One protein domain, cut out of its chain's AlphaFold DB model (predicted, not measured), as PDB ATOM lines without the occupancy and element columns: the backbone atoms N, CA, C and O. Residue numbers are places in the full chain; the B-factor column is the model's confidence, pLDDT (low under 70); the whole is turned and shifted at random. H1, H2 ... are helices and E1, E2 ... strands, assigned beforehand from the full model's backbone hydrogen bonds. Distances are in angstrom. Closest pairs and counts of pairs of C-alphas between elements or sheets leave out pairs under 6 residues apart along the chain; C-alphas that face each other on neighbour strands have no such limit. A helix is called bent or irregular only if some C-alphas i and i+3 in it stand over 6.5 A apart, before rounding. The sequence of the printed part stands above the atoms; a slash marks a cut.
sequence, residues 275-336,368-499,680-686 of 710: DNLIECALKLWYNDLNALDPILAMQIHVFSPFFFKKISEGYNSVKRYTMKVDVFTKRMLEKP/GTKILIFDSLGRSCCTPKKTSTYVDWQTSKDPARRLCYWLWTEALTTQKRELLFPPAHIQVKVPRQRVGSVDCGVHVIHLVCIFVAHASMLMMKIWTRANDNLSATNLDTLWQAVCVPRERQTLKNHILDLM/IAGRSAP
ATOM      1  N   ASP A 275      36.073  14.608 -20.462       96.50
ATOM      2  CA  ASP A 275      35.820  14.834 -19.037       96.50
ATOM      3  C   ASP A 275      34.412  15.404 -18.778       96.50
ATOM      4  O   ASP A 275      33.767  15.011 -17.809       96.50
ATOM      5  N   ASN A 276      33.897  16.258 -19.677       97.12
ATOM      6  CA  ASN A 276      32.547  16.823 -19.580       97.12
ATOM      7  C   ASN A 276      31.463  15.735 -19.629       97.12
ATOM      8  O   ASN A 276      30.558  15.733 -18.797       97.12
ATOM      9  N   LEU A 277      31.551  14.786 -20.565       97.88
ATOM     10  CA  LEU A 277      30.584  13.687 -20.660       97.88
ATOM     11  C   LEU A 277      30.661  12.747 -19.464       97.88
ATOM     12  O   LEU A 277      29.621  12.331 -18.964       97.88
ATOM     13  N   ILE A 278      31.869  12.438 -18.985       97.50
ATOM     14  CA  ILE A 278      32.045  11.599 -17.793       97.50
ATOM     15  C   ILE A 278      31.443  12.303 -16.571       97.50
ATOM     16  O   ILE A 278      30.678  11.696 -15.826       97.50
ATOM     17  N   GLU A 279      31.728  13.593 -16.377       96.44
ATOM     18  CA  GLU A 279      31.157  14.368 -15.271       96.44
ATOM     19  C   GLU A 279      29.630  14.487 -15.375       96.44
ATOM     20  O   GLU A 279      28.936  14.370 -14.365       96.44
ATOM     21  N   CYS A 280      29.098  14.694 -16.582       97.44
ATOM     22  CA  CYS A 280      27.660  14.737 -16.828       97.44
ATOM     23  C   CYS A 280      27.001  13.391 -16.509       97.44
ATOM     24  O   CYS A 280      26.070  13.368 -15.710       97.44
ATOM     25  N   ALA A 281      27.530  12.280 -17.026       97.75
ATOM     26  CA  ALA A 281      27.022  10.935 -16.760       97.75
ATOM     27  C   ALA A 281      27.017  10.597 -15.264       97.75
ATOM     28  O   ALA A 281      26.021  10.109 -14.739       97.75
ATOM     29  N   LEU A 282      28.099  10.923 -14.549       96.31
ATOM     30  CA  LEU A 282      28.181  10.697 -13.108       96.31
ATOM     31  C   LEU A 282      27.188  11.559 -12.317       96.31
ATOM     32  O   LEU A 282      26.666  11.104 -11.301       96.31
ATOM     33  N   LYS A 283      26.908  12.790 -12.764       96.19
ATOM     34  CA  LYS A 283      25.882  13.646 -12.147       96.19
ATOM     35  C   LYS A 283      24.472  13.148 -12.419       96.19
ATOM     36  O   LYS A 283      23.652  13.226 -11.514       96.19
ATOM     37  N   LEU A 284      24.206  12.663 -13.631       96.25
ATOM     38  CA  LEU A 284      22.931  12.041 -13.988       96.25
ATOM     39  C   LEU A 284      22.662  10.864 -13.064       96.25
ATOM     40  O   LEU A 284      21.734  10.908 -12.263       96.25
ATOM     41  N   TRP A 285      23.593   9.915 -13.059       96.38
ATOM     42  CA  TRP A 285      23.535   8.743 -12.205       96.38
ATOM     43  C   TRP A 285      23.388   9.091 -10.712       96.38
ATOM     44  O   TRP A 285      22.566   8.498 -10.017       96.38
ATOM     45  N   TYR A 286      24.144  10.069 -10.198       95.44
ATOM     46  CA  TYR A 286      24.032  10.472  -8.793       95.44
ATOM     47  C   TYR A 286      22.678  11.129  -8.483       95.44
ATOM     48  O   TYR A 286      22.146  10.935  -7.393       95.44
ATOM     49  N   ASN A 287      22.110  11.900  -9.415       95.50
ATOM     50  CA  ASN A 287      20.786  12.496  -9.242       95.50
ATOM     51  C   ASN A 287      19.687  11.429  -9.260       95.50
ATOM     52  O   ASN A 287      18.796  11.483  -8.412       95.50
ATOM     53  N   ASP A 288      19.798  10.431 -10.141       95.12
ATOM     54  CA  ASP A 288      18.911   9.265 -10.157       95.12
ATOM     55  C   ASP A 288      19.019   8.482  -8.843       95.12
ATOM     56  O   ASP A 288      18.011   8.175  -8.208       95.12
ATOM     57  N   LEU A 289      20.244   8.243  -8.362       95.00
ATOM     58  CA  LEU A 289      20.479   7.615  -7.065       95.00
ATOM     59  C   LEU A 289      19.871   8.433  -5.923       95.00
ATOM     60  O   LEU A 289      19.245   7.863  -5.042       95.00
ATOM     61  N   ASN A 290      20.028   9.754  -5.926       95.69
ATOM     62  CA  ASN A 290      19.473  10.622  -4.890       95.69
ATOM     63  C   ASN A 290      17.937  10.656  -4.908       95.69
ATOM     64  O   ASN A 290      17.325  10.857  -3.860       95.69
ATOM     65  N   ALA A 291      17.316  10.456  -6.073       95.94
ATOM     66  CA  ALA A 291      15.870  10.309  -6.194       95.94
ATOM     67  C   ALA A 291      15.381   8.937  -5.694       95.94
ATOM     68  O   ALA A 291      14.328   8.862  -5.063       95.94
ATOM     69  N   LEU A 292      16.140   7.868  -5.953       95.94
ATOM     70  CA  LEU A 292      15.784   6.489  -5.595       95.94
ATOM     71  C   LEU A 292      16.093   6.148  -4.131       95.94
ATOM     72  O   LEU A 292      15.252   5.592  -3.430       95.94
ATOM     73  N   ASP A 293      17.301   6.474  -3.677       95.62
ATOM     74  CA  ASP A 293      17.808   6.233  -2.329       95.62
ATOM     75  C   ASP A 293      18.642   7.442  -1.849       95.62
ATOM     76  O   ASP A 293      19.878   7.464  -1.956       95.62
ATOM     77  N   PRO A 294      17.984   8.476  -1.290       95.62
ATOM     78  CA  PRO A 294      18.672   9.665  -0.796       95.62
ATOM     79  C   PRO A 294      19.619   9.358   0.369       95.62
ATOM     80  O   PRO A 294      20.592  10.086   0.570       95.62
ATOM     81  N   ILE A 295      19.375   8.289   1.139       93.69
ATOM     82  CA  ILE A 295      20.248   7.908   2.255       93.69
ATOM     83  C   ILE A 295      21.575   7.415   1.692       93.69
ATOM     84  O   ILE A 295      22.623   7.920   2.094       93.69
ATOM     85  N   LEU A 296      21.545   6.492   0.729       93.00
ATOM     86  CA  LEU A 296      22.754   6.012   0.066       93.00
ATOM     87  C   LEU A 296      23.485   7.146  -0.665       93.00
ATOM     88  O   LEU A 296      24.700   7.295  -0.511       93.00
ATOM     89  N   ALA A 297      22.757   8.007  -1.380       94.75
ATOM     90  CA  ALA A 297      23.345   9.173  -2.039       94.75
ATOM     91  C   ALA A 297      24.064  10.099  -1.042       94.75
ATOM     92  O   ALA A 297      25.207  10.491  -1.279       94.75
ATOM     93  N   MET A 298      23.467  10.379   0.124       94.25
ATOM     94  CA  MET A 298      24.105  11.173   1.185       94.25
ATOM     95  C   MET A 298      25.415  10.567   1.689       94.25
ATOM     96  O   MET A 298      26.294  11.314   2.140       94.25
ATOM     97  N   GLN A 299      25.568   9.246   1.621       94.06
ATOM     98  CA  GLN A 299      26.791   8.573   2.031       94.06
ATOM     99  C   GLN A 299      27.864   8.562   0.928       94.06
ATOM    100  O   GLN A 299      29.036   8.345   1.232       94.06
ATOM    101  N   ILE A 300      27.520   8.891  -0.318       94.56
ATOM    102  CA  ILE A 300      28.447   8.935  -1.454       94.56
ATOM    103  C   ILE A 300      28.878  10.383  -1.737       94.56
ATOM    104  O   ILE A 300      28.164  11.359  -1.495       94.56
ATOM    105  N   HIS A 301      30.108  10.545  -2.216       95.50
ATOM    106  CA  HIS A 301      30.574  11.801  -2.785       95.50
ATOM    107  C   HIS A 301      31.349  11.516  -4.064       95.50
ATOM    108  O   HIS A 301      32.302  10.737  -4.055       95.50
ATOM    109  N   VAL A 302      30.933  12.153  -5.155       95.56
ATOM    110  CA  VAL A 302      31.557  11.996  -6.466       95.56
ATOM    111  C   VAL A 302      32.381  13.238  -6.771       95.56
ATOM    112  O   VAL A 302      31.850  14.345  -6.852       95.56
ATOM    113  N   PHE A 303      33.688  13.056  -6.941       96.25
ATOM    114  CA  PHE A 303      34.568  14.124  -7.399       96.25
ATOM    115  C   PHE A 303      34.485  14.279  -8.918       96.25
ATOM    116  O   PHE A 303      34.393  13.298  -9.652       96.25
ATOM    117  N   SER A 304      34.579  15.521  -9.395       94.62
ATOM    118  CA  SER A 304      34.765  15.802 -10.822       94.62
ATOM    119  C   SER A 304      36.077  15.174 -11.330       94.62
ATOM    120  O   SER A 304      37.064  15.174 -10.584       94.62
ATOM    121  N   PRO A 305      36.153  14.713 -12.598       92.75
ATOM    122  CA  PRO A 305      37.390  14.197 -13.199       92.75
ATOM    123  C   PRO A 305      38.593  15.149 -13.057       92.75
ATOM    124  O   PRO A 305      39.737  14.713 -12.900       92.75
ATOM    125  N   PHE A 306      38.346  16.462 -13.002       94.12
ATOM    126  CA  PHE A 306      39.391  17.472 -12.813       94.12
ATOM    127  C   PHE A 306      40.063  17.424 -11.433       94.12
ATOM    128  O   PHE A 306      41.190  17.905 -11.290       94.12
ATOM    129  N   PHE A 307      39.425  16.826 -10.423       95.25
ATOM    130  CA  PHE A 307      39.983  16.697  -9.074       95.25
ATOM    131  C   PHE A 307      41.325  15.957  -9.083       95.25
ATOM    132  O   PHE A 307      42.304  16.441  -8.517       95.25
ATOM    133  N   PHE A 308      41.416  14.829  -9.793       90.88
ATOM    134  CA  PHE A 308      42.663  14.065  -9.893       90.88
ATOM    135  C   PHE A 308      43.731  14.765 -10.722       90.88
ATOM    136  O   PHE A 308      44.921  14.601 -10.466       90.88
ATOM    137  N   LYS A 309      43.343  15.584 -11.700       92.94
ATOM    138  CA  LYS A 309      44.312  16.447 -12.376       92.94
ATOM    139  C   LYS A 309      44.883  17.456 -11.379       92.94
ATOM    140  O   LYS A 309      46.097  17.609 -11.293       92.94
ATOM    141  N   LYS A 310      44.033  18.065 -10.549       95.31
ATOM    142  CA  LYS A 310      44.451  19.044  -9.539       95.31
ATOM    143  C   LYS A 310      45.254  18.451  -8.388       95.31
ATOM    144  O   LYS A 310      46.226  19.081  -7.985       95.31
ATOM    145  N   ILE A 311      44.967  17.229  -7.935       93.38
ATOM    146  CA  ILE A 311      45.737  16.581  -6.857       93.38
ATOM    147  C   ILE A 311      47.233  16.469  -7.200       93.38
ATOM    148  O   ILE A 311      48.079  16.489  -6.311       93.38
ATOM    149  N   SER A 312      47.567  16.398  -8.497       91.81
ATOM    150  CA  SER A 312      48.949  16.357  -8.981       91.81
ATOM    151  C   SER A 312      49.723  17.653  -8.753       91.81
ATOM    152  O   SER A 312      50.945  17.613  -8.650       91.81
ATOM    153  N   GLU A 313      49.013  18.777  -8.630       95.19
ATOM    154  CA  GLU A 313      49.558  20.103  -8.326       95.19
ATOM    155  C   GLU A 313      49.784  20.293  -6.807       95.19
ATOM    156  O   GLU A 313      50.357  21.296  -6.385       95.19
ATOM    157  N   GLY A 314      49.354  19.332  -5.976       94.88
ATOM    158  CA  GLY A 314      49.509  19.327  -4.518       94.88
ATOM    159  C   GLY A 314      48.212  19.597  -3.747       94.88
ATOM    160  O   GLY A 314      47.223  20.075  -4.285       94.88
ATOM    161  N   TYR A 315      48.203  19.315  -2.439       95.81
ATOM    162  CA  TYR A 315      46.998  19.388  -1.594       95.81
ATOM    163  C   TYR A 315      46.278  20.753  -1.632       95.81
ATOM    164  O   TYR A 315      45.049  20.827  -1.675       95.81
ATOM    165  N   ASN A 316      47.033  21.855  -1.661       97.06
ATOM    166  CA  ASN A 316      46.460  23.203  -1.633       97.06
ATOM    167  C   ASN A 316      45.595  23.529  -2.864       97.06
ATOM    168  O   ASN A 316      44.679  24.343  -2.746       97.06
ATOM    169  N   SER A 317      45.843  22.893  -4.017       96.75
ATOM    170  CA  SER A 317      45.043  23.103  -5.234       96.75
ATOM    171  C   SER A 317      43.646  22.473  -5.120       96.75
ATOM    172  O   SER A 317      42.694  22.972  -5.720       96.75
ATOM    173  N   VAL A 318      43.509  21.411  -4.315       96.50
ATOM    174  CA  VAL A 318      42.265  20.646  -4.139       96.50
ATOM    175  C   VAL A 318      41.542  20.931  -2.826       96.50
ATOM    176  O   VAL A 318      40.380  20.570  -2.698       96.50
ATOM    177  N   LYS A 319      42.150  21.657  -1.881       96.62
ATOM    178  CA  LYS A 319      41.526  22.018  -0.590       96.62
ATOM    179  C   LYS A 319      40.139  22.670  -0.731       96.62
ATOM    180  O   LYS A 319      39.272  22.504   0.118       96.62
ATOM    181  N   ARG A 320      39.903  23.425  -1.812       96.19
ATOM    182  CA  ARG A 320      38.593  24.052  -2.066       96.19
ATOM    183  C   ARG A 320      37.502  23.045  -2.442       96.19
ATOM    184  O   ARG A 320      36.336  23.343  -2.202       96.19
ATOM    185  N   TYR A 321      37.861  21.881  -2.991       95.38
ATOM    186  CA  TYR A 321      36.901  20.845  -3.393       95.38
ATOM    187  C   TYR A 321      36.186  20.227  -2.185       95.38
ATOM    188  O   TYR A 321      35.018  19.873  -2.295       95.38
ATOM    189  N   THR A 322      36.842  20.156  -1.024       95.50
ATOM    190  CA  THR A 322      36.275  19.590   0.212       95.50
ATOM    191  C   THR A 322      35.850  20.630   1.240       95.50
ATOM    192  O   THR A 322      35.311  20.282   2.281       95.50
ATOM    193  N   MET A 323      35.988  21.928   0.950       95.62
ATOM    194  CA  MET A 323      35.675  22.995   1.913       95.62
ATOM    195  C   MET A 323      34.233  22.938   2.455       95.62
ATOM    196  O   MET A 323      33.977  23.391   3.566       95.62
ATOM    197  N   LYS A 324      33.292  22.399   1.669       95.50
ATOM    198  CA  LYS A 324      31.875  22.246   2.043       95.50
ATOM    199  C   LYS A 324      31.459  20.795   2.300       95.50
ATOM    200  O   LYS A 324      30.286  20.549   2.560       95.50
ATOM    201  N   VAL A 325      32.376  19.836   2.172       94.31
ATOM    202  CA  VAL A 325      32.058  18.405   2.227       94.31
ATOM    203  C   VAL A 325      33.041  17.701   3.140       94.31
ATOM    204  O   VAL A 325      34.231  17.616   2.854       94.31
ATOM    205  N   ASP A 326      32.517  17.120   4.212       94.44
ATOM    206  CA  ASP A 326      33.295  16.248   5.074       94.44
ATOM    207  C   ASP A 326      33.383  14.840   4.473       94.44
ATOM    208  O   ASP A 326      32.510  13.993   4.681       94.44
ATOM    209  N   VAL A 327      34.455  14.589   3.725       94.19
ATOM    210  CA  VAL A 327      34.688  13.316   3.023       94.19
ATOM    211  C   VAL A 327      34.775  12.109   3.957       94.19
ATOM    212  O   VAL A 327      34.514  10.994   3.526       94.19
ATOM    213  N   PHE A 328      35.074  12.309   5.244       92.69
ATOM    214  CA  PHE A 328      35.172  11.213   6.213       92.69
ATOM    215  C   PHE A 328      33.826  10.830   6.840       92.69
ATOM    216  O   PHE A 328      33.751   9.840   7.563       92.69
ATOM    217  N   THR A 329      32.766  11.607   6.591       91.50
ATOM    218  CA  THR A 329      31.384  11.213   6.941       91.50
ATOM    219  C   THR A 329      30.740  10.349   5.865       91.50
ATOM    220  O   THR A 329      29.726   9.701   6.116       91.50
ATOM    221  N   LYS A 330      31.338  10.325   4.671       91.44
ATOM    222  CA  LYS A 330      30.880   9.541   3.533       91.44
ATOM    223  C   LYS A 330      31.221   8.069   3.765       91.44
ATOM    224  O   LYS A 330      32.325   7.731   4.193       91.44
ATOM    225  N   ARG A 331      30.249   7.196   3.521       82.44
ATOM    226  CA  ARG A 331      30.361   5.739   3.621       82.44
ATOM    227  C   ARG A 331      29.900   5.186   2.298       82.44
ATOM    228  O   ARG A 331      28.801   5.495   1.875       82.44
ATOM    229  N   MET A 332      30.695   4.372   1.623       64.44
ATOM    230  CA  MET A 332      30.177   3.907   0.348       64.44
ATOM    231  C   MET A 332      29.131   2.804   0.478       64.44
ATOM    232  O   MET A 332      28.398   2.597  -0.473       64.44
ATOM    233  N   LEU A 333      29.020   2.133   1.627       40.75
ATOM    234  CA  LEU A 333      27.885   1.268   1.911       40.75
ATOM    235  C   LEU A 333      27.844   0.853   3.382       40.75
ATOM    236  O   LEU A 333      28.858   0.442   3.947       40.75
ATOM    237  N   GLU A 334      26.651   0.877   3.961       38.22
ATOM    238  CA  GLU A 334      26.296   0.112   5.151       38.22
ATOM    239  C   GLU A 334      25.127  -0.800   4.766       38.22
ATOM    240  O   GLU A 334      24.183  -0.371   4.104       38.22
ATOM    241  N   LYS A 335      25.223  -2.086   5.103       28.66
ATOM    242  CA  LYS A 335      24.195  -3.089   4.799       28.66
ATOM    243  C   LYS A 335      22.846  -2.663   5.416       28.66
ATOM    244  O   LYS A 335      22.830  -2.358   6.609       28.66
ATOM    245  N   PRO A 336      21.703  -2.724   4.702       26.77
ATOM    246  CA  PRO A 336      20.404  -2.609   5.352       26.77
ATOM    247  C   PRO A 336      20.168  -3.885   6.173       26.77
ATOM    248  O   PRO A 336      20.068  -4.988   5.640       26.77
ATOM    249  N   GLY A 368      41.998  -0.837   8.155       84.56
ATOM    250  CA  GLY A 368      42.402   0.419   7.508       84.56
ATOM    251  C   GLY A 368      41.519   0.828   6.324       84.56
ATOM    252  O   GLY A 368      40.998  -0.026   5.606       84.56
ATOM    253  N   THR A 369      41.439   2.136   6.046       87.81
ATOM    254  CA  THR A 369      40.821   2.688   4.826       87.81
ATOM    255  C   THR A 369      41.366   1.991   3.578       87.81
ATOM    256  O   THR A 369      42.584   1.948   3.366       87.81
ATOM    257  N   LYS A 370      40.471   1.458   2.741       90.06
ATOM    258  CA  LYS A 370      40.815   0.839   1.454       90.06
ATOM    259  C   LYS A 370      40.375   1.726   0.293       90.06
ATOM    260  O   LYS A 370      39.234   2.175   0.267       90.06
ATOM    261  N   ILE A 371      41.268   1.939  -0.670       92.31
ATOM    262  CA  ILE A 371      41.000   2.593  -1.953       92.31
ATOM    263  C   ILE A 371      40.844   1.493  -2.999       92.31
ATOM    264  O   ILE A 371      41.807   0.792  -3.308       92.31
ATOM    265  N   LEU A 372      39.645   1.331  -3.543       93.94
ATOM    266  CA  LEU A 372      39.403   0.384  -4.629       93.94
ATOM    267  C   LEU A 372      39.697   1.053  -5.973       93.94
ATOM    268  O   LEU A 372      39.185   2.137  -6.245       93.94
ATOM    269  N   ILE A 373      40.525   0.413  -6.798       94.88
ATOM    270  CA  ILE A 373      40.910   0.902  -8.124       94.88
ATOM    271  C   ILE A 373      40.301  -0.021  -9.170       94.88
ATOM    272  O   ILE A 373      40.585  -1.218  -9.191       94.88
ATOM    273  N   PHE A 374      39.487   0.553 -10.048       95.38
ATOM    274  CA  PHE A 374      38.872  -0.137 -11.175       95.38
ATOM    275  C   PHE A 374      39.539   0.367 -12.456       95.38
ATOM    276  O   PHE A 374      39.484   1.561 -12.744       95.38
ATOM    277  N   ASP A 375      40.193  -0.522 -13.203       95.88
ATOM    278  CA  ASP A 375      40.840  -0.177 -14.473       95.88
ATOM    279  C   ASP A 375      40.522  -1.230 -15.535       95.88
ATOM    280  O   ASP A 375      41.007  -2.363 -15.474       95.88
ATOM    281  N   SER A 376      39.725  -0.842 -16.530       96.12
ATOM    282  CA  SER A 376      39.354  -1.707 -17.649       96.12
ATOM    283  C   SER A 376      40.493  -1.932 -18.645       96.12
ATOM    284  O   SER A 376      40.400  -2.834 -19.470       96.12
ATOM    285  N   LEU A 377      41.591  -1.169 -18.594       95.12
ATOM    286  CA  LEU A 377      42.803  -1.502 -19.356       95.12
ATOM    287  C   LEU A 377      43.605  -2.622 -18.684       95.12
ATOM    288  O   LEU A 377      44.482  -3.217 -19.306       95.12
ATOM    289  N   GLY A 378      43.322  -2.917 -17.412       90.81
ATOM    290  CA  GLY A 378      44.073  -3.892 -16.637       90.81
ATOM    291  C   GLY A 378      45.536  -3.504 -16.431       90.81
ATOM    292  O   GLY A 378      46.349  -4.392 -16.154       90.81
ATOM    293  N   ARG A 379      45.884  -2.212 -16.558       88.44
ATOM    294  CA  ARG A 379      47.222  -1.738 -16.218       88.44
ATOM    295  C   ARG A 379      47.341  -1.876 -14.709       88.44
ATOM    296  O   ARG A 379      46.566  -1.304 -13.946       88.44
ATOM    297  N   SER A 380      48.302  -2.676 -14.258       77.50
ATOM    298  CA  SER A 380      48.582  -2.752 -12.829       77.50
ATOM    299  C   SER A 380      49.006  -1.360 -12.378       77.50
ATOM    300  O   SER A 380      50.098  -0.906 -12.726       77.50
ATOM    301  N   CYS A 381      48.187  -0.689 -11.564       65.50
ATOM    302  CA  CYS A 381      48.732   0.355 -10.712       65.50
ATOM    303  C   CYS A 381      49.872  -0.284  -9.903       65.50
ATOM    304  O   CYS A 381      49.777  -1.453  -9.507       65.50
ATOM    305  N   CYS A 382      50.992   0.426  -9.769       63.03
ATOM    306  CA  CYS A 382      52.231  -0.103  -9.207       63.03
ATOM    307  C   CYS A 382      51.943  -0.910  -7.939       63.03
ATOM    308  O   CYS A 382      51.442  -0.345  -6.967       63.03
ATOM    309  N   THR A 383      52.275  -2.207  -7.936       63.09
ATOM    310  CA  THR A 383      52.071  -3.039  -6.748       63.09
ATOM    311  C   THR A 383      52.701  -2.335  -5.545       63.09
ATOM    312  O   THR A 383      53.817  -1.799  -5.652       63.09
ATOM    313  N   PRO A 384      51.981  -2.231  -4.414       59.31
ATOM    314  CA  PRO A 384      52.480  -1.500  -3.265       59.31
ATOM    315  C   PRO A 384      53.807  -2.124  -2.836       59.31
ATOM    316  O   PRO A 384      53.866  -3.237  -2.315       59.31
ATOM    317  N   LYS A 385      54.907  -1.397  -3.072       69.56
ATOM    318  CA  LYS A 385      56.194  -1.729  -2.465       69.56
ATOM    319  C   LYS A 385      55.951  -1.666  -0.958       69.56
ATOM    320  O   LYS A 385      55.541  -0.616  -0.466       69.56
ATOM    321  N   LYS A 386      56.185  -2.781  -0.251       67.50
ATOM    322  CA  LYS A 386      55.875  -2.989   1.182       67.50
ATOM    323  C   LYS A 386      56.461  -1.931   2.139       67.50
ATOM    324  O   LYS A 386      56.172  -1.970   3.326       67.50
ATOM    325  N   THR A 387      57.266  -0.997   1.643       63.28
ATOM    326  CA  THR A 387      57.998   0.010   2.416       63.28
ATOM    327  C   THR A 387      57.820   1.435   1.884       63.28
ATOM    328  O   THR A 387      58.675   2.275   2.143       63.28
ATOM    329  N   SER A 388      56.766   1.727   1.110       69.81
ATOM    330  CA  SER A 388      56.531   3.103   0.647       69.81
ATOM    331  C   SER A 388      56.362   4.028   1.851       69.81
ATOM    332  O   SER A 388      55.415   3.882   2.623       69.81
ATOM    333  N   THR A 389      57.278   4.978   1.999       81.25
ATOM    334  CA  THR A 389      57.224   5.998   3.043       81.25
ATOM    335  C   THR A 389      56.260   7.115   2.641       81.25
ATOM    336  O   THR A 389      55.891   7.253   1.474       81.25
ATOM    337  N   TYR A 390      55.852   7.942   3.604       77.75
ATOM    338  CA  TYR A 390      54.997   9.108   3.360       77.75
ATOM    339  C   TYR A 390      55.588  10.082   2.320       77.75
ATOM    340  O   TYR A 390      54.867  10.593   1.462       77.75
ATOM    341  N   VAL A 391      56.909  10.294   2.358       80.38
ATOM    342  CA  VAL A 391      57.632  11.160   1.407       80.38
ATOM    343  C   VAL A 391      57.492  10.637  -0.028       80.38
ATOM    344  O   VAL A 391      57.339  11.423  -0.969       80.38
ATOM    345  N   ASP A 392      57.439   9.313  -0.192       85.44
ATOM    346  CA  ASP A 392      57.238   8.684  -1.496       85.44
ATOM    347  C   ASP A 392      55.836   8.953  -2.052       85.44
ATOM    348  O   ASP A 392      55.666   8.995  -3.267       85.44
ATOM    349  N   TRP A 393      54.814   9.139  -1.206       87.25
ATOM    350  CA  TRP A 393      53.452   9.392  -1.686       87.25
ATOM    351  C   TRP A 393      53.268  10.806  -2.228       87.25
ATOM    352  O   TRP A 393      52.613  10.970  -3.257       87.25
ATOM    353  N   GLN A 394      53.874  11.807  -1.581       87.88
ATOM    354  CA  GLN A 394      53.776  13.209  -2.004       87.88
ATOM    355  C   GLN A 394      54.353  13.429  -3.406       87.88
ATOM    356  O   GLN A 394      53.809  14.183  -4.207       87.88
ATOM    357  N   THR A 395      55.472  12.764  -3.694       90.38
ATOM    358  CA  THR A 395      56.223  12.911  -4.950       90.38
ATOM    359  C   THR A 395      55.871  11.843  -5.986       90.38
ATOM    360  O   THR A 395      56.305  11.922  -7.137       90.38
ATOM    361  N   SER A 396      55.048  10.861  -5.609       91.12
ATOM    362  CA  SER A 396      54.627   9.768  -6.479       91.12
ATOM    363  C   SER A 396      53.953  10.276  -7.754       91.12
ATOM    364  O   SER A 396      53.145  11.201  -7.709       91.12
ATOM    365  N   LYS A 397      54.217   9.625  -8.894       90.75
ATOM    366  CA  LYS A 397      53.425   9.778 -10.132       90.75
ATOM    367  C   LYS A 397      52.195   8.862 -10.168       90.75
ATOM    368  O   LYS A 397      51.303   9.084 -10.981       90.75
ATOM    369  N   ASP A 398      52.153   7.853  -9.301       90.44
ATOM    370  CA  ASP A 398      51.032   6.924  -9.168       90.44
ATOM    371  C   ASP A 398      49.824   7.641  -8.528       90.44
ATOM    372  O   ASP A 398      49.945   8.134  -7.395       90.44
ATOM    373  N   PRO A 399      48.675   7.722  -9.231       90.31
ATOM    374  CA  PRO A 399      47.483   8.411  -8.748       90.31
ATOM    375  C   PRO A 399      46.934   7.818  -7.447       90.31
ATOM    376  O   PRO A 399      46.451   8.577  -6.608       90.31
ATOM    377  N   ALA A 400      47.069   6.506  -7.226       90.06
ATOM    378  CA  ALA A 400      46.607   5.862  -6.000       90.06
ATOM    379  C   ALA A 400      47.373   6.378  -4.777       90.06
ATOM    380  O   ALA A 400      46.779   6.764  -3.773       90.06
ATOM    381  N   ARG A 401      48.703   6.474  -4.884       91.44
ATOM    382  CA  ARG A 401      49.555   7.016  -3.813       91.44
ATOM    383  C   ARG A 401      49.307   8.500  -3.565       91.44
ATOM    384  O   ARG A 401      49.305   8.922  -2.413       91.44
ATOM    385  N   ARG A 402      49.064   9.290  -4.616       92.25
ATOM    386  CA  ARG A 402      48.683  10.704  -4.453       92.25
ATOM    387  C   ARG A 402      47.363  10.845  -3.708       92.25
ATOM    388  O   ARG A 402      47.236  11.721  -2.858       92.25
ATOM    389  N   LEU A 403      46.409   9.963  -3.990       93.25
ATOM    390  CA  LEU A 403      45.149   9.925  -3.266       93.25
ATOM    391  C   LEU A 403      45.339   9.512  -1.802       93.25
ATOM    392  O   LEU A 403      44.752  10.138  -0.924       93.25
ATOM    393  N   CYS A 404      46.202   8.525  -1.527       91.94
ATOM    394  CA  CYS A 404      46.588   8.161  -0.161       91.94
ATOM    395  C   CYS A 404      47.159   9.363   0.602       91.94
ATOM    396  O   CYS A 404      46.740   9.639   1.726       91.94
ATOM    397  N   TYR A 405      48.088  10.090  -0.028       93.75
ATOM    398  CA  TYR A 405      48.673  11.307   0.527       93.75
ATOM    399  C   TYR A 405      47.602  12.357   0.827       93.75
ATOM    400  O   TYR A 405      47.545  12.874   1.939       93.75
ATOM    401  N   TRP A 406      46.721  12.634  -0.137       95.00
ATOM    402  CA  TRP A 406      45.654  13.614   0.037       95.00
ATOM    403  C   TRP A 406      44.686  13.242   1.162       95.00
ATOM    404  O   TRP A 406      44.409  14.104   1.987       95.00
ATOM    405  N   LEU A 407      44.226  11.987   1.250       93.81
ATOM    406  CA  LEU A 407      43.346  11.528   2.336       93.81
ATOM    407  C   LEU A 407      43.998  11.735   3.706       93.81
ATOM    408  O   LEU A 407      43.353  12.197   4.644       93.81
ATOM    409  N   TRP A 408      45.288  11.425   3.813       92.00
ATOM    410  CA  TRP A 408      46.043  11.628   5.042       92.00
ATOM    411  C   TRP A 408      46.179  13.118   5.390       92.00
ATOM    412  O   TRP A 408      45.934  13.514   6.532       92.00
ATOM    413  N   THR A 409      46.511  13.968   4.412       93.88
ATOM    414  CA  THR A 409      46.599  15.420   4.626       93.88
ATOM    415  C   THR A 409      45.239  16.014   4.989       93.88
ATOM    416  O   THR A 409      45.165  16.824   5.908       93.88
ATOM    417  N   GLU A 410      44.161  15.579   4.336       94.94
ATOM    418  CA  GLU A 410      42.787  15.998   4.634       94.94
ATOM    419  C   GLU A 410      42.370  15.587   6.057       94.94
ATOM    420  O   GLU A 410      41.723  16.356   6.770       94.94
ATOM    421  N   ALA A 411      42.786  14.406   6.528       92.75
ATOM    422  CA  ALA A 411      42.509  13.957   7.893       92.75
ATOM    423  C   ALA A 411      43.229  14.838   8.923       92.75
ATOM    424  O   ALA A 411      42.655  15.205   9.950       92.75
ATOM    425  N   LEU A 412      44.474  15.233   8.639       93.19
ATOM    426  CA  LEU A 412      45.218  16.154   9.497       93.19
ATOM    427  C   LEU A 412      44.604  17.550   9.535       93.19
ATOM    428  O   LEU A 412      44.481  18.126  10.618       93.19
ATOM    429  N   THR A 413      44.218  18.102   8.383       93.94
ATOM    430  CA  THR A 413      43.659  19.461   8.305       93.94
ATOM    431  C   THR A 413      42.282  19.553   8.948       93.94
ATOM    432  O   THR A 413      41.971  20.572   9.563       93.94
ATOM    433  N   THR A 414      41.492  18.479   8.888       92.25
ATOM    434  CA  THR A 414      40.189  18.367   9.565       92.25
ATOM    435  C   THR A 414      40.295  17.895  11.020       92.25
ATOM    436  O   THR A 414      39.275  17.694  11.674       92.25
ATOM    437  N   GLN A 415      41.516  17.747  11.552       90.44
ATOM    438  CA  GLN A 415      41.812  17.292  12.920       90.44
ATOM    439  C   GLN A 415      41.281  15.888  13.264       90.44
ATOM    440  O   GLN A 415      41.186  15.520  14.435       90.44
ATOM    441  N   LYS A 416      41.022  15.047  12.261       86.69
ATOM    442  CA  LYS A 416      40.565  13.659  12.423       86.69
ATOM    443  C   LYS A 416      41.739  12.705  12.600       86.69
ATOM    444  O   LYS A 416      41.956  11.789  11.809       86.69
ATOM    445  N   ARG A 417      42.516  12.930  13.664       81.44
ATOM    446  CA  ARG A 417      43.760  12.190  13.950       81.44
ATOM    447  C   ARG A 417      43.557  10.682  14.138       81.44
ATOM    448  O   ARG A 417      44.489   9.915  13.937       81.44
ATOM    449  N   GLU A 418      42.349  10.252  14.478       78.56
ATOM    450  CA  GLU A 418      41.995   8.832  14.593       78.56
ATOM    451  C   GLU A 418      42.052   8.093  13.241       78.56
ATOM    452  O   GLU A 418      42.181   6.875  13.207       78.56
ATOM    453  N   LEU A 419      42.014   8.823  12.118       75.19
ATOM    454  CA  LEU A 419      42.012   8.271  10.759       75.19
ATOM    455  C   LEU A 419      43.405   8.242  10.108       75.19
ATOM    456  O   LEU A 419      43.512   8.083   8.895       75.19
ATOM    457  N   LEU A 420      44.483   8.403  10.883       77.12
ATOM    458  CA  LEU A 420      45.851   8.542  10.355       77.12
ATOM    459  C   LEU A 420      46.499   7.237   9.875       77.12
ATOM    460  O   LEU A 420      47.681   7.240   9.523       77.12
ATOM    461  N   PHE A 421      45.753   6.135   9.821       83.00
ATOM    462  CA  PHE A 421      46.264   4.912   9.223       83.00
ATOM    463  C   PHE A 421      46.488   5.115   7.717       83.00
ATOM    464  O   PHE A 421      45.589   5.608   7.031       83.00
ATOM    465  N   PRO A 422      47.664   4.728   7.188       81.25
ATOM    466  CA  PRO A 422      47.929   4.679   5.757       81.25
ATOM    467  C   PRO A 422      46.774   4.017   5.004       81.25
ATOM    468  O   PRO A 422      46.539   2.821   5.210       81.25
ATOM    469  N   PRO A 423      46.049   4.732   4.127       85.69
ATOM    470  CA  PRO A 423      45.070   4.071   3.288       85.69
ATOM    471  C   PRO A 423      45.801   3.088   2.370       85.69
ATOM    472  O   PRO A 423      46.780   3.439   1.706       85.69
ATOM    473  N   ALA A 424      45.332   1.844   2.344       86.62
ATOM    474  CA  ALA A 424      45.811   0.840   1.402       86.62
ATOM    475  C   ALA A 424      44.987   0.937   0.118       86.62
ATOM    476  O   ALA A 424      43.799   1.228   0.183       86.62
ATOM    477  N   HIS A 425      45.577   0.663  -1.041       88.25
ATOM    478  CA  HIS A 425      44.813   0.538  -2.281       88.25
ATOM    479  C   HIS A 425      44.765  -0.918  -2.749       88.25
ATOM    480  O   HIS A 425      45.698  -1.686  -2.510       88.25
ATOM    481  N   ILE A 426      43.665  -1.292  -3.397       89.44
ATOM    482  CA  ILE A 426      43.389  -2.627  -3.926       89.44
ATOM    483  C   ILE A 426      42.991  -2.455  -5.391       89.44
ATOM    484  O   ILE A 426      42.007  -1.779  -5.690       89.44
ATOM    485  N   GLN A 427      43.741  -3.081  -6.299       91.94
ATOM    486  CA  GLN A 427      43.339  -3.185  -7.699       91.94
ATOM    487  C   GLN A 427      42.236  -4.238  -7.809       91.94
ATOM    488  O   GLN A 427      42.471  -5.422  -7.561       91.94
ATOM    489  N   VAL A 428      41.034  -3.814  -8.178       93.38
ATOM    490  CA  VAL A 428      39.897  -4.711  -8.363       93.38
ATOM    491  C   VAL A 428      39.939  -5.290  -9.773       93.38
ATOM    492  O   VAL A 428      40.134  -4.567 -10.753       93.38
ATOM    493  N   LYS A 429      39.753  -6.610  -9.884       94.00
ATOM    494  CA  LYS A 429      39.547  -7.263 -11.177       94.00
ATOM    495  C   LYS A 429      38.180  -6.868 -11.737       94.00
ATOM    496  O   LYS A 429      37.150  -7.120 -11.115       94.00
ATOM    497  N   VAL A 430      38.202  -6.266 -12.917       95.69
ATOM    498  CA  VAL A 430      37.033  -5.847 -13.693       95.69
ATOM    499  C   VAL A 430      37.157  -6.370 -15.125       95.69
ATOM    500  O   VAL A 430      38.276  -6.714 -15.529       95.69
ATOM    501  N   PRO A 431      36.057  -6.426 -15.896       96.31
ATOM    502  CA  PRO A 431      36.106  -6.715 -17.318       96.31
ATOM    503  C   PRO A 431      37.098  -5.794 -18.007       96.31
ATOM    504  O   PRO A 431      37.120  -4.578 -17.776       96.31
ATOM    505  N   ARG A 432      37.951  -6.396 -18.831       95.88
ATOM    506  CA  ARG A 432      38.915  -5.645 -19.619       95.88
ATOM    507  C   ARG A 432      38.261  -5.210 -20.915       95.88
ATOM    508  O   ARG A 432      37.620  -6.014 -21.588       95.88
ATOM    509  N   GLN A 433      38.463  -3.953 -21.278       95.12
ATOM    510  CA  GLN A 433      38.089  -3.498 -22.607       95.12
ATOM    511  C   GLN A 433      38.980  -4.175 -23.653       95.12
ATOM    512  O   GLN A 433      40.091  -4.622 -23.354       95.12
ATOM    513  N   ARG A 434      38.498  -4.243 -24.895       95.19
ATOM    514  CA  ARG A 434      39.287  -4.788 -26.007       95.19
ATOM    515  C   ARG A 434      40.545  -3.943 -26.221       95.19
ATOM    516  O   ARG A 434      40.510  -2.724 -26.055       95.19
ATOM    517  N   VAL A 435      41.647  -4.584 -26.605       94.81
ATOM    518  CA  VAL A 435      42.888  -3.880 -26.967       94.81
ATOM    519  C   VAL A 435      42.580  -2.886 -28.093       94.81
ATOM    520  O   VAL A 435      41.852  -3.218 -29.025       94.81
ATOM    521  N   GLY A 436      43.057  -1.646 -27.958       93.94
ATOM    522  CA  GLY A 436      42.770  -0.555 -28.897       93.94
ATOM    523  C   GLY A 436      41.397   0.118 -28.740       93.94
ATOM    524  O   GLY A 436      41.165   1.153 -29.362       93.94
ATOM    525  N   SER A 437      40.502  -0.397 -27.886       94.94
ATOM    526  CA  SER A 437      39.208   0.248 -27.625       94.94
ATOM    527  C   SER A 437      39.383   1.636 -26.995       94.94
ATOM    528  O   SER A 437      40.315   1.916 -26.236       94.94
ATOM    529  N   VAL A 438      38.444   2.519 -27.320       96.44
ATOM    530  CA  VAL A 438      38.348   3.888 -26.803       96.44
ATOM    531  C   VAL A 438      37.310   4.033 -25.687       96.44
ATOM    532  O   VAL A 438      37.061   5.144 -25.213       96.44
ATOM    533  N   ASP A 439      36.724   2.922 -25.241       96.81
ATOM    534  CA  ASP A 439      35.585   2.893 -24.324       96.81
ATOM    535  C   ASP A 439      35.990   2.946 -22.849       96.81
ATOM    536  O   ASP A 439      35.184   2.637 -21.970       96.81
ATOM    537  N   CYS A 440      37.216   3.365 -22.526       96.50
ATOM    538  CA  CYS A 440      37.663   3.472 -21.138       96.50
ATOM    539  C   CYS A 440      36.736   4.377 -20.304       96.50
ATOM    540  O   CYS A 440      36.413   4.037 -19.169       96.50
ATOM    541  N   GLY A 441      36.236   5.475 -20.883       96.88
ATOM    542  CA  GLY A 441      35.263   6.357 -20.233       96.88
ATOM    543  C   GLY A 441      33.890   5.708 -20.032       96.88
ATOM    544  O   GLY A 441      33.274   5.906 -18.990       96.88
ATOM    545  N   VAL A 442      33.433   4.895 -20.992       97.69
ATOM    546  CA  VAL A 442      32.161   4.158 -20.897       97.69
ATOM    547  C   VAL A 442      32.254   3.094 -19.800       97.69
ATOM    548  O   VAL A 442      31.364   2.995 -18.959       97.69
ATOM    549  N   HIS A 443      33.377   2.370 -19.736       97.56
ATOM    550  CA  HIS A 443      33.648   1.415 -18.660       97.56
ATOM    551  C   HIS A 443      33.672   2.097 -17.291       97.56
ATOM    552  O   HIS A 443      33.144   1.533 -16.344       97.56
ATOM    553  N   VAL A 444      34.248   3.300 -17.164       96.94
ATOM    554  CA  VAL A 444      34.221   4.041 -15.892       96.94
ATOM    555  C   VAL A 444      32.783   4.249 -15.429       96.94
ATOM    556  O   VAL A 444      32.473   3.878 -14.303       96.94
ATOM    557  N   ILE A 445      31.912   4.781 -16.291       97.25
ATOM    558  CA  ILE A 445      30.501   5.039 -15.964       97.25
ATOM    559  C   ILE A 445      29.805   3.734 -15.557       97.25
ATOM    560  O   ILE A 445      29.248   3.652 -14.465       97.25
ATOM    561  N   HIS A 446      29.937   2.692 -16.380       97.38
ATOM    562  CA  HIS A 446      29.350   1.374 -16.131       97.38
ATOM    563  C   HIS A 446      29.787   0.770 -14.789       97.38
ATOM    564  O   HIS A 446      28.963   0.344 -13.982       97.38
ATOM    565  N   LEU A 447      31.094   0.774 -14.514       96.75
ATOM    566  CA  LEU A 447      31.659   0.209 -13.290       96.75
ATOM    567  C   LEU A 447      31.190   0.971 -12.045       96.75
ATOM    568  O   LEU A 447      30.955   0.332 -11.022       96.75
ATOM    569  N   VAL A 448      31.009   2.298 -12.120       95.75
ATOM    570  CA  VAL A 448      30.414   3.087 -11.023       95.75
ATOM    571  C   VAL A 448      28.986   2.617 -10.756       95.75
ATOM    572  O   VAL A 448      28.650   2.300  -9.612       95.75
ATOM    573  N   CYS A 449      28.168   2.552 -11.812       95.19
ATOM    574  CA  CYS A 449      26.755   2.198 -11.726       95.19
ATOM    575  C   CYS A 449      26.573   0.804 -11.115       95.19
ATOM    576  O   CYS A 449      25.862   0.655 -10.119       95.19
ATOM    577  N   ILE A 450      27.273  -0.198 -11.655       96.06
ATOM    578  CA  ILE A 450      27.217  -1.582 -11.174       96.06
ATOM    579  C   ILE A 450      27.779  -1.703  -9.758       96.06
ATOM    580  O   ILE A 450      27.180  -2.386  -8.921       96.06
ATOM    581  N   PHE A 451      28.898  -1.027  -9.460       95.44
ATOM    582  CA  PHE A 451      29.483  -1.087  -8.127       95.44
ATOM    583  C   PHE A 451      28.503  -0.586  -7.078       95.44
ATOM    584  O   PHE A 451      28.297  -1.271  -6.089       95.44
ATOM    585  N   VAL A 452      27.881   0.572  -7.284       92.56
ATOM    586  CA  VAL A 452      26.984   1.149  -6.274       92.56
ATOM    587  C   VAL A 452      25.684   0.356  -6.171       92.56
ATOM    588  O   VAL A 452      25.242   0.083  -5.056       92.56
ATOM    589  N   ALA A 453      25.118  -0.083  -7.300       92.94
ATOM    590  CA  ALA A 453      23.899  -0.894  -7.317       92.94
ATOM    591  C   ALA A 453      24.062  -2.225  -6.559       92.94
ATOM    592  O   ALA A 453      23.114  -2.714  -5.943       92.94
ATOM    593  N   HIS A 454      25.268  -2.804  -6.564       93.81
ATOM    594  CA  HIS A 454      25.539  -4.116  -5.975       93.81
ATOM    595  C   HIS A 454      26.702  -4.119  -4.979       93.81
ATOM    596  O   HIS A 454      27.356  -5.149  -4.778       93.81
ATOM    597  N   ALA A 455      26.954  -2.991  -4.318       90.44
ATOM    598  CA  ALA A 455      28.163  -2.797  -3.526       90.44
ATOM    599  C   ALA A 455      28.330  -3.854  -2.431       90.44
ATOM    600  O   ALA A 455      29.423  -4.376  -2.281       90.44
ATOM    601  N   SER A 456      27.270  -4.258  -1.716       89.88
ATOM    602  CA  SER A 456      27.384  -5.275  -0.651       89.88
ATOM    603  C   SER A 456      27.931  -6.598  -1.192       89.88
ATOM    604  O   SER A 456      28.847  -7.188  -0.622       89.88
ATOM    605  N   MET A 457      27.383  -7.051  -2.319       92.00
ATOM    606  CA  MET A 457      27.753  -8.312  -2.953       92.00
ATOM    607  C   MET A 457      29.156  -8.228  -3.568       92.00
ATOM    608  O   MET A 457      29.979  -9.118  -3.348       92.00
ATOM    609  N   LEU A 458      29.461  -7.136  -4.276       92.25
ATOM    610  CA  LEU A 458      30.772  -6.925  -4.892       92.25
ATOM    611  C   LEU A 458      31.873  -6.794  -3.847       92.25
ATOM    612  O   LEU A 458      32.930  -7.394  -3.995       92.25
ATOM    613  N   MET A 459      31.610  -6.086  -2.753       90.69
ATOM    614  CA  MET A 459      32.519  -5.986  -1.620       90.69
ATOM    615  C   MET A 459      32.784  -7.358  -1.003       90.69
ATOM    616  O   MET A 459      33.936  -7.745  -0.849       90.69
ATOM    617  N   MET A 460      31.756  -8.166  -0.742       89.06
ATOM    618  CA  MET A 460      31.976  -9.532  -0.253       89.06
ATOM    619  C   MET A 460      32.859 -10.350  -1.208       89.06
ATOM    620  O   MET A 460      33.781 -11.037  -0.763       89.06
ATOM    621  N   LYS A 461      32.658 -10.231  -2.525       90.38
ATOM    622  CA  LYS A 461      33.498 -10.914  -3.525       90.38
ATOM    623  C   LYS A 461      34.921 -10.359  -3.620       90.38
ATOM    624  O   LYS A 461      35.840 -11.136  -3.843       90.38
ATOM    625  N   ILE A 462      35.114  -9.052  -3.446       89.38
ATOM    626  CA  ILE A 462      36.433  -8.400  -3.475       89.38
ATOM    627  C   ILE A 462      37.248  -8.765  -2.228       89.38
ATOM    628  O   ILE A 462      38.455  -8.971  -2.336       89.38
ATOM    629  N   TRP A 463      36.609  -8.848  -1.056       87.94
ATOM    630  CA  TRP A 463      37.282  -9.156   0.213       87.94
ATOM    631  C   TRP A 463      37.553 -10.639   0.396       87.94
ATOM    632  O   TRP A 463      38.570 -11.022   0.980       87.94
ATOM    633  N   THR A 464      36.665 -11.495  -0.102       85.81
ATOM    634  CA  THR A 464      36.973 -12.916  -0.157       85.81
ATOM    635  C   THR A 464      38.073 -13.133  -1.198       85.81
ATOM    636  O   THR A 464      38.003 -12.636  -2.321       85.81
ATOM    637  N   ARG A 465      39.099 -13.934  -0.867       70.44
ATOM    638  CA  ARG A 465      40.134 -14.368  -1.836       70.44
ATOM    639  C   ARG A 465      39.553 -15.067  -3.077       70.44
ATOM    640  O   ARG A 465      40.292 -15.389  -4.000       70.44
ATOM    641  N   ALA A 466      38.236 -15.284  -3.115       69.69
ATOM    642  CA  ALA A 466      37.490 -15.671  -4.297       69.69
ATOM    643  C   ALA A 466      37.836 -14.802  -5.515       69.69
ATOM    644  O   ALA A 466      37.936 -15.354  -6.605       69.69
ATOM    645  N   ASN A 467      38.111 -13.498  -5.348       69.38
ATOM    646  CA  ASN A 467      38.464 -12.631  -6.479       69.38
ATOM    647  C   ASN A 467      39.728 -13.093  -7.231       69.38
ATOM    648  O   ASN A 467      39.830 -12.963  -8.454       69.38
ATOM    649  N   ASP A 468      40.688 -13.702  -6.534       81.00
ATOM    650  CA  ASP A 468      41.897 -14.217  -7.180       81.00
ATOM    651  C   ASP A 468      41.592 -15.398  -8.113       81.00
ATOM    652  O   ASP A 468      42.259 -15.536  -9.141       81.00
ATOM    653  N   ASN A 469      40.520 -16.142  -7.831       84.81
ATOM    654  CA  ASN A 469      40.113 -17.351  -8.545       84.81
ATOM    655  C   ASN A 469      38.907 -17.156  -9.480       84.81
ATOM    656  O   ASN A 469      38.461 -18.125 -10.093       84.81
ATOM    657  N   LEU A 470      38.356 -15.942  -9.603       83.50
ATOM    658  CA  LEU A 470      37.267 -15.694 -10.549       83.50
ATOM    659  C   LEU A 470      37.779 -15.855 -11.987       83.50
ATOM    660  O   LEU A 470      38.735 -15.194 -12.400       83.50
ATOM    661  N   SER A 471      37.124 -16.737 -12.744       88.38
ATOM    662  CA  SER A 471      37.314 -16.845 -14.189       88.38
ATOM    663  C   SER A 471      36.889 -15.544 -14.880       88.38
ATOM    664  O   SER A 471      36.082 -14.779 -14.345       88.38
ATOM    665  N   ALA A 472      37.409 -15.297 -16.086       84.88
ATOM    666  CA  ALA A 472      37.014 -14.138 -16.889       84.88
ATOM    667  C   ALA A 472      35.491 -14.097 -17.119       84.88
ATOM    668  O   ALA A 472      34.873 -13.062 -16.909       84.88
ATOM    669  N   THR A 473      34.872 -15.244 -17.412       85.56
ATOM    670  CA  THR A 473      33.415 -15.366 -17.580       85.56
ATOM    671  C   THR A 473      32.649 -14.970 -16.318       85.56
ATOM    672  O   THR A 473      31.668 -14.236 -16.396       85.56
ATOM    673  N   ASN A 474      33.117 -15.384 -15.136       91.38
ATOM    674  CA  ASN A 474      32.466 -15.004 -13.883       91.38
ATOM    675  C   ASN A 474      32.607 -13.505 -13.599       91.38
ATOM    676  O   ASN A 474      31.698 -12.917 -13.016       91.38
ATOM    677  N   LEU A 475      33.724 -12.887 -13.999       91.00
ATOM    678  CA  LEU A 475      33.902 -11.437 -13.919       91.00
ATOM    679  C   LEU A 475      32.958 -10.711 -14.880       91.00
ATOM    680  O   LEU A 475      32.309  -9.757 -14.462       91.00
ATOM    681  N   ASP A 476      32.828 -11.172 -16.120       94.19
ATOM    682  CA  ASP A 476      31.947 -10.549 -17.110       94.19
ATOM    683  C   ASP A 476      30.480 -10.600 -16.678       94.19
ATOM    684  O   ASP A 476      29.783  -9.592 -16.780       94.19
ATOM    685  N   THR A 477      30.026 -11.721 -16.113       95.44
ATOM    686  CA  THR A 477      28.675 -11.828 -15.540       95.44
ATOM    687  C   THR A 477      28.519 -10.932 -14.313       95.44
ATOM    688  O   THR A 477      27.539 -10.200 -14.200       95.44
ATOM    689  N   LEU A 478      29.499 -10.945 -13.401       94.75
ATOM    690  CA  LEU A 478      29.470 -10.156 -12.166       94.75
ATOM    691  C   LEU A 478      29.356  -8.652 -12.432       94.75
ATOM    692  O   LEU A 478      28.648  -7.940 -11.724       94.75
ATOM    693  N   TRP A 479      30.081  -8.189 -13.442       96.38
ATOM    694  CA  TRP A 479      30.159  -6.790 -13.828       96.38
ATOM    695  C   TRP A 479      29.249  -6.449 -15.003       96.38
ATOM    696  O   TRP A 479      29.324  -5.334 -15.500       96.38
ATOM    697  N   GLN A 480      28.409  -7.381 -15.459       96.94
ATOM    698  CA  GLN A 480      27.499  -7.203 -16.592       96.94
ATOM    699  C   GLN A 480      28.204  -6.625 -17.837       96.94
ATOM    700  O   GLN A 480      27.745  -5.659 -18.441       96.94
ATOM    701  N   ALA A 481      29.350  -7.191 -18.225       96.25
ATOM    702  CA  ALA A 481      30.193  -6.662 -19.305       96.25
ATOM    703  C   ALA A 481      29.461  -6.558 -20.658       96.25
ATOM    704  O   ALA A 481      29.759  -5.675 -21.463       96.25
ATOM    705  N   VAL A 482      28.461  -7.418 -20.890       96.19
ATOM    706  CA  VAL A 482      27.603  -7.407 -22.090       96.19
ATOM    707  C   VAL A 482      26.813  -6.101 -22.256       96.19
ATOM    708  O   VAL A 482      26.393  -5.762 -23.362       96.19
ATOM    709  N   CYS A 483      26.635  -5.345 -21.175       96.56
ATOM    710  CA  CYS A 483      25.877  -4.100 -21.151       96.56
ATOM    711  C   CYS A 483      26.703  -2.889 -21.603       96.56
ATOM    712  O   CYS A 483      26.137  -1.932 -22.131       96.56
ATOM    713  N   VAL A 484      28.035  -2.946 -21.480       95.88
ATOM    714  CA  VAL A 484      28.938  -1.810 -21.743       95.88
ATOM    715  C   VAL A 484      28.756  -1.193 -23.140       95.88
ATOM    716  O   VAL A 484      28.697   0.032 -23.228       95.88
ATOM    717  N   PRO A 485      28.600  -1.956 -24.243       93.56
ATOM    718  CA  PRO A 485      28.386  -1.350 -25.561       93.56
ATOM    719  C   PRO A 485      27.095  -0.522 -25.664       93.56
ATOM    720  O   PRO A 485      27.019   0.404 -26.468       93.56
ATOM    721  N   ARG A 486      26.074  -0.837 -24.852       96.56
ATOM    722  CA  ARG A 486      24.779  -0.134 -24.855       96.56
ATOM    723  C   ARG A 486      24.817   1.161 -24.052       96.56
ATOM    724  O   ARG A 486      24.075   2.084 -24.374       96.56
ATOM    725  N   GLU A 487      25.714   1.260 -23.073       96.38
ATOM    726  CA  GLU A 487      25.836   2.414 -22.172       96.38
ATOM    727  C   GLU A 487      26.029   3.742 -22.902       96.38
ATOM    728  O   GLU A 487      25.466   4.771 -22.533       96.38
ATOM    729  N   ARG A 488      26.773   3.710 -24.006       96.62
ATOM    730  CA  ARG A 488      26.971   4.866 -24.879       96.62
ATOM    731  C   ARG A 488      25.649   5.399 -25.442       96.62
ATOM    732  O   ARG A 488      25.404   6.604 -25.392       96.62
ATOM    733  N   GLN A 489      24.794   4.506 -25.941       96.81
ATOM    734  CA  GLN A 489      23.489   4.876 -26.483       96.81
ATOM    735  C   GLN A 489      22.523   5.291 -25.370       96.81
ATOM    736  O   GLN A 489      21.808   6.277 -25.531       96.81
ATOM    737  N   THR A 490      22.537   4.592 -24.232       96.50
ATOM    738  CA  THR A 490      21.734   4.947 -23.052       96.50
ATOM    739  C   THR A 490      22.056   6.360 -22.572       96.50
ATOM    740  O   THR A 490      21.150   7.168 -22.373       96.50
ATOM    741  N   LEU A 491      23.344   6.701 -22.452       97.25
ATOM    742  CA  LEU A 491      23.787   8.042 -22.071       97.25
ATOM    743  C   LEU A 491      23.378   9.099 -23.104       97.25
ATOM    744  O   LEU A 491      22.929  10.180 -22.727       97.25
ATOM    745  N   LYS A 492      23.506   8.791 -24.402       96.94
ATOM    746  CA  LYS A 492      23.086   9.690 -25.487       96.94
ATOM    747  C   LYS A 492      21.593   9.993 -25.414       96.94
ATOM    748  O   LYS A 492      21.228  11.164 -25.418       96.94
ATOM    749  N   ASN A 493      20.759   8.962 -25.297       96.31
ATOM    750  CA  ASN A 493      19.310   9.116 -25.193       96.31
ATOM    751  C   ASN A 493      18.936   9.953 -23.966       96.31
ATOM    752  O   ASN A 493      18.215  10.931 -24.106       96.31
ATOM    753  N   HIS A 494      19.524   9.660 -22.803       96.00
ATOM    754  CA  HIS A 494      19.227  10.405 -21.579       96.00
ATOM    755  C   HIS A 494      19.600  11.894 -21.691       96.00
ATOM    756  O   HIS A 494      18.862  12.766 -21.235       96.00
ATOM    757  N   ILE A 495      20.735  12.214 -22.322       96.69
ATOM    758  CA  ILE A 495      21.112  13.614 -22.551       96.69
ATOM    759  C   ILE A 495      20.126  14.290 -23.511       96.69
ATOM    760  O   ILE A 495      19.739  15.425 -23.247       96.69
ATOM    761  N   LEU A 496      19.702  13.617 -24.585       95.38
ATOM    762  CA  LEU A 496      18.718  14.167 -25.524       95.38
ATOM    763  C   LEU A 496      17.364  14.421 -24.845       95.38
ATOM    764  O   LEU A 496      16.828  15.518 -24.991       95.38
ATOM    765  N   ASP A 497      16.885  13.484 -24.025       95.06
ATOM    766  CA  ASP A 497      15.649  13.640 -23.249       95.06
ATOM    767  C   ASP A 497      15.727  14.867 -22.321       95.06
ATOM    768  O   ASP A 497      14.809  15.688 -22.262       95.06
ATOM    769  N   LEU A 498      16.869  15.065 -21.654       95.38
ATOM    770  CA  LEU A 498      17.096  16.237 -20.803       95.38
ATOM    771  C   LEU A 498      17.212  17.543 -21.580       95.38
ATOM    772  O   LEU A 498      16.863  18.605 -21.060       95.38
ATOM    773  N   MET A 499      17.736  17.496 -22.801       94.88
ATOM    774  CA  MET A 499      17.781  18.660 -23.680       94.88
ATOM    775  C   MET A 499      16.382  19.046 -24.143       94.88
ATOM    776  O   MET A 499      16.073  20.240 -24.166       94.88
ATOM    777  N   ILE A 680      36.751   6.983  -7.724       39.50
ATOM    778  CA  ILE A 680      36.864   6.535  -9.110       39.50
ATOM    779  C   ILE A 680      37.654   7.593  -9.870       39.50
ATOM    780  O   ILE A 680      37.245   8.747  -9.963       39.50
ATOM    781  N   ALA A 681      38.828   7.201 -10.359       35.03
ATOM    782  CA  ALA A 681      39.743   8.064 -11.088       35.03
ATOM    783  C   ALA A 681      39.876   7.553 -12.524       35.03
ATOM    784  O   ALA A 681      40.594   6.588 -12.777       35.03
ATOM    785  N   GLY A 682      39.193   8.192 -13.473       28.97
ATOM    786  CA  GLY A 682      39.447   7.959 -14.892       28.97
ATOM    787  C   GLY A 682      40.737   8.665 -15.306       28.97
ATOM    788  O   GLY A 682      40.895   9.859 -15.055       28.97
ATOM    789  N   ARG A 683      41.673   7.949 -15.937       34.09
ATOM    790  CA  ARG A 683      42.842   8.565 -16.577       34.09
ATOM    791  C   ARG A 683      42.586   8.631 -18.079       34.09
ATOM    792  O   ARG A 683      42.538   7.598 -18.740       34.09
ATOM    793  N   SER A 684      42.442   9.831 -18.629       34.25
ATOM    794  CA  SER A 684      42.563  10.033 -20.071       34.25
ATOM    795  C   SER A 684      44.047   9.923 -20.455       34.25
ATOM    796  O   SER A 684      44.920  10.492 -19.797       34.25
ATOM    797  N   ALA A 685      44.365   9.110 -21.466       35.84
ATOM    798  CA  ALA A 685      45.737   8.999 -21.969       35.84
ATOM    799  C   ALA A 685      46.165  10.335 -22.614       35.84
ATOM    800  O   ALA A 685      45.337  10.950 -23.293       35.84
ATOM    801  N   PRO A 686      47.424  10.779 -22.451       39.62
ATOM    802  CA  PRO A 686      47.885  12.063 -22.964       39.62
ATOM    803  C   PRO A 686      48.195  11.963 -24.467       39.62
ATOM    804  O   PRO A 686      49.350  11.994 -24.876       39.62
TER     805      PRO A 686
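What this domain is: This is residues 275 to 336, 368 to 499 and 680 to 686 of the 710 residues of the protein "ULP_PROTEASE domain-containing protein" of Bondarzewia mesenterica (UniProt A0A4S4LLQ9). A small parallel ribbon of two strands, E1 and E2, lies inside a rounded body of helices. H6 comes near both strands with its first residues, 399 to 404, and packs in turn on H5 and H3, while the end of E1, at Phe 374, comes close to H7. H1 and H7 run side by side, H11 crosses H7, and H8, H9 and H10 follow one another round from the end of H7 to the start of H11. The printed part has 201 residues with eleven named helices and two named strands, in the order H1, H2, H3, H4, E1, H5, H6, E2, H7, H8, H9, H10, H11, and its class is mostly helix. The whole is compact, with a radius of gyration of the C-alphas of 17.2 A and spans of 44 by 42 by 41 A.

Where its parts are: H1 takes residues 275 to 292, 25.5 A long, and its first C-alpha is at (35.820, 14.834, -19.037). H2 is residues 294 to 299, H3 306 to 311 and H4 315 to 322. After the first cut, E1 is residues 370 to 374, 12.8 A long, with C-alpha 370 at (40.815, 0.839, 1.454). H5 follows at 390 to 395 and H6 at 399 to 413, 20.7 A long. E2 is residues 424 to 428, 12.7 A long. H7 is residues 440 to 453, 20.0 A long, then come H8 at 455 to 463, H9 at 466 to 469 and H10 at 472 to 478. H11 is residues 481 to 499, 28.5 A long, ending with C-alpha 499 at (17.781, 18.660, -23.680). H4 and H11 are irregular: C-alphas 317 and 320 are 7.2 A apart, and C-alphas 482 and 485 are 7.0 A apart. H11 has a kink of 38 degrees near residue 488.

How they stand to each other: E1 and E2 are parallel neighbours at 29 degrees, with N 371 and O 424 2.8 A apart and N 428 and O 373 2.8 A apart, both within hydrogen-bond range. E1, H5, H6 and E2 form a strand-helix-strand unit, two parallel neighbour strands with helices between them along the chain, and its crossover is right-handed. The closest C-alphas of H6 and E2 are those of Ala 400 and His 425, 6.7 A apart. H6 touches H5 with residues 401 to 405 alone, at a steep tilt of 62 degrees, closest at the C-alphas of Trp 393 and Arg 401, 5.0 A. H6 also touches H3, only just about perpendicular at 73 degrees, closest at the C-alphas of Ile 311 and Arg 402, 7.0 A. H3 and H4 form a helical hairpin, closest at the C-alphas of Lys 310 and Ser 317, 5.9 A. The closest C-alphas of E1 and H7 are those of Phe 374 and Leu 447, 7.5 A apart. H1 touches H7 with residues 278 to 285 alone, at a shallow tilt of 14 degrees, the same way, closest at the C-alphas of Ile 278 and Gly 441, 6.6 A. H1 touches H2 with residues 286 to 290 alone, closest at the C-alphas of Asn 290 and Ala 297, 5.0 A. H7 and H11 touch about perpendicular at 87 degrees, closest at the C-alphas of His 446 and Val 484, 6.5 A. H8 is close to but not clearly touching H7 and H9, and H10 is likewise close to H11, with the C-alphas of Asp 476 and Val 482 7.3 A apart. H6 and H7 are apart. Every O i to N i+4 pair is within hydrogen-bond range in H1, H2, H3, H6, H7, H8 and H10; the counts are 1 of 4 in H4, where 2 of 5 O i to N i+3 pairs are in range, 1 of 2 in H5 and 11 of 15 in H11, and H9 is too short for such a pair.

The domain as a whole: The C-alphas of Thr 387 and Met 499 are the two farthest apart, at 51.4 A. Residues 337 to 367 are not printed, and C-alphas 336 and 368 are 22.3 A apart across that cut; residues 500 to 679 are not printed either, with 26.9 A between C-alphas 499 and 680. The links E1 to H5 and E2 to H7 are long. The mean pLDDT of the printed part is 88.0, and residues 332 to 336, 381 to 388, 466 to 467 and 680 to 686 are under 70.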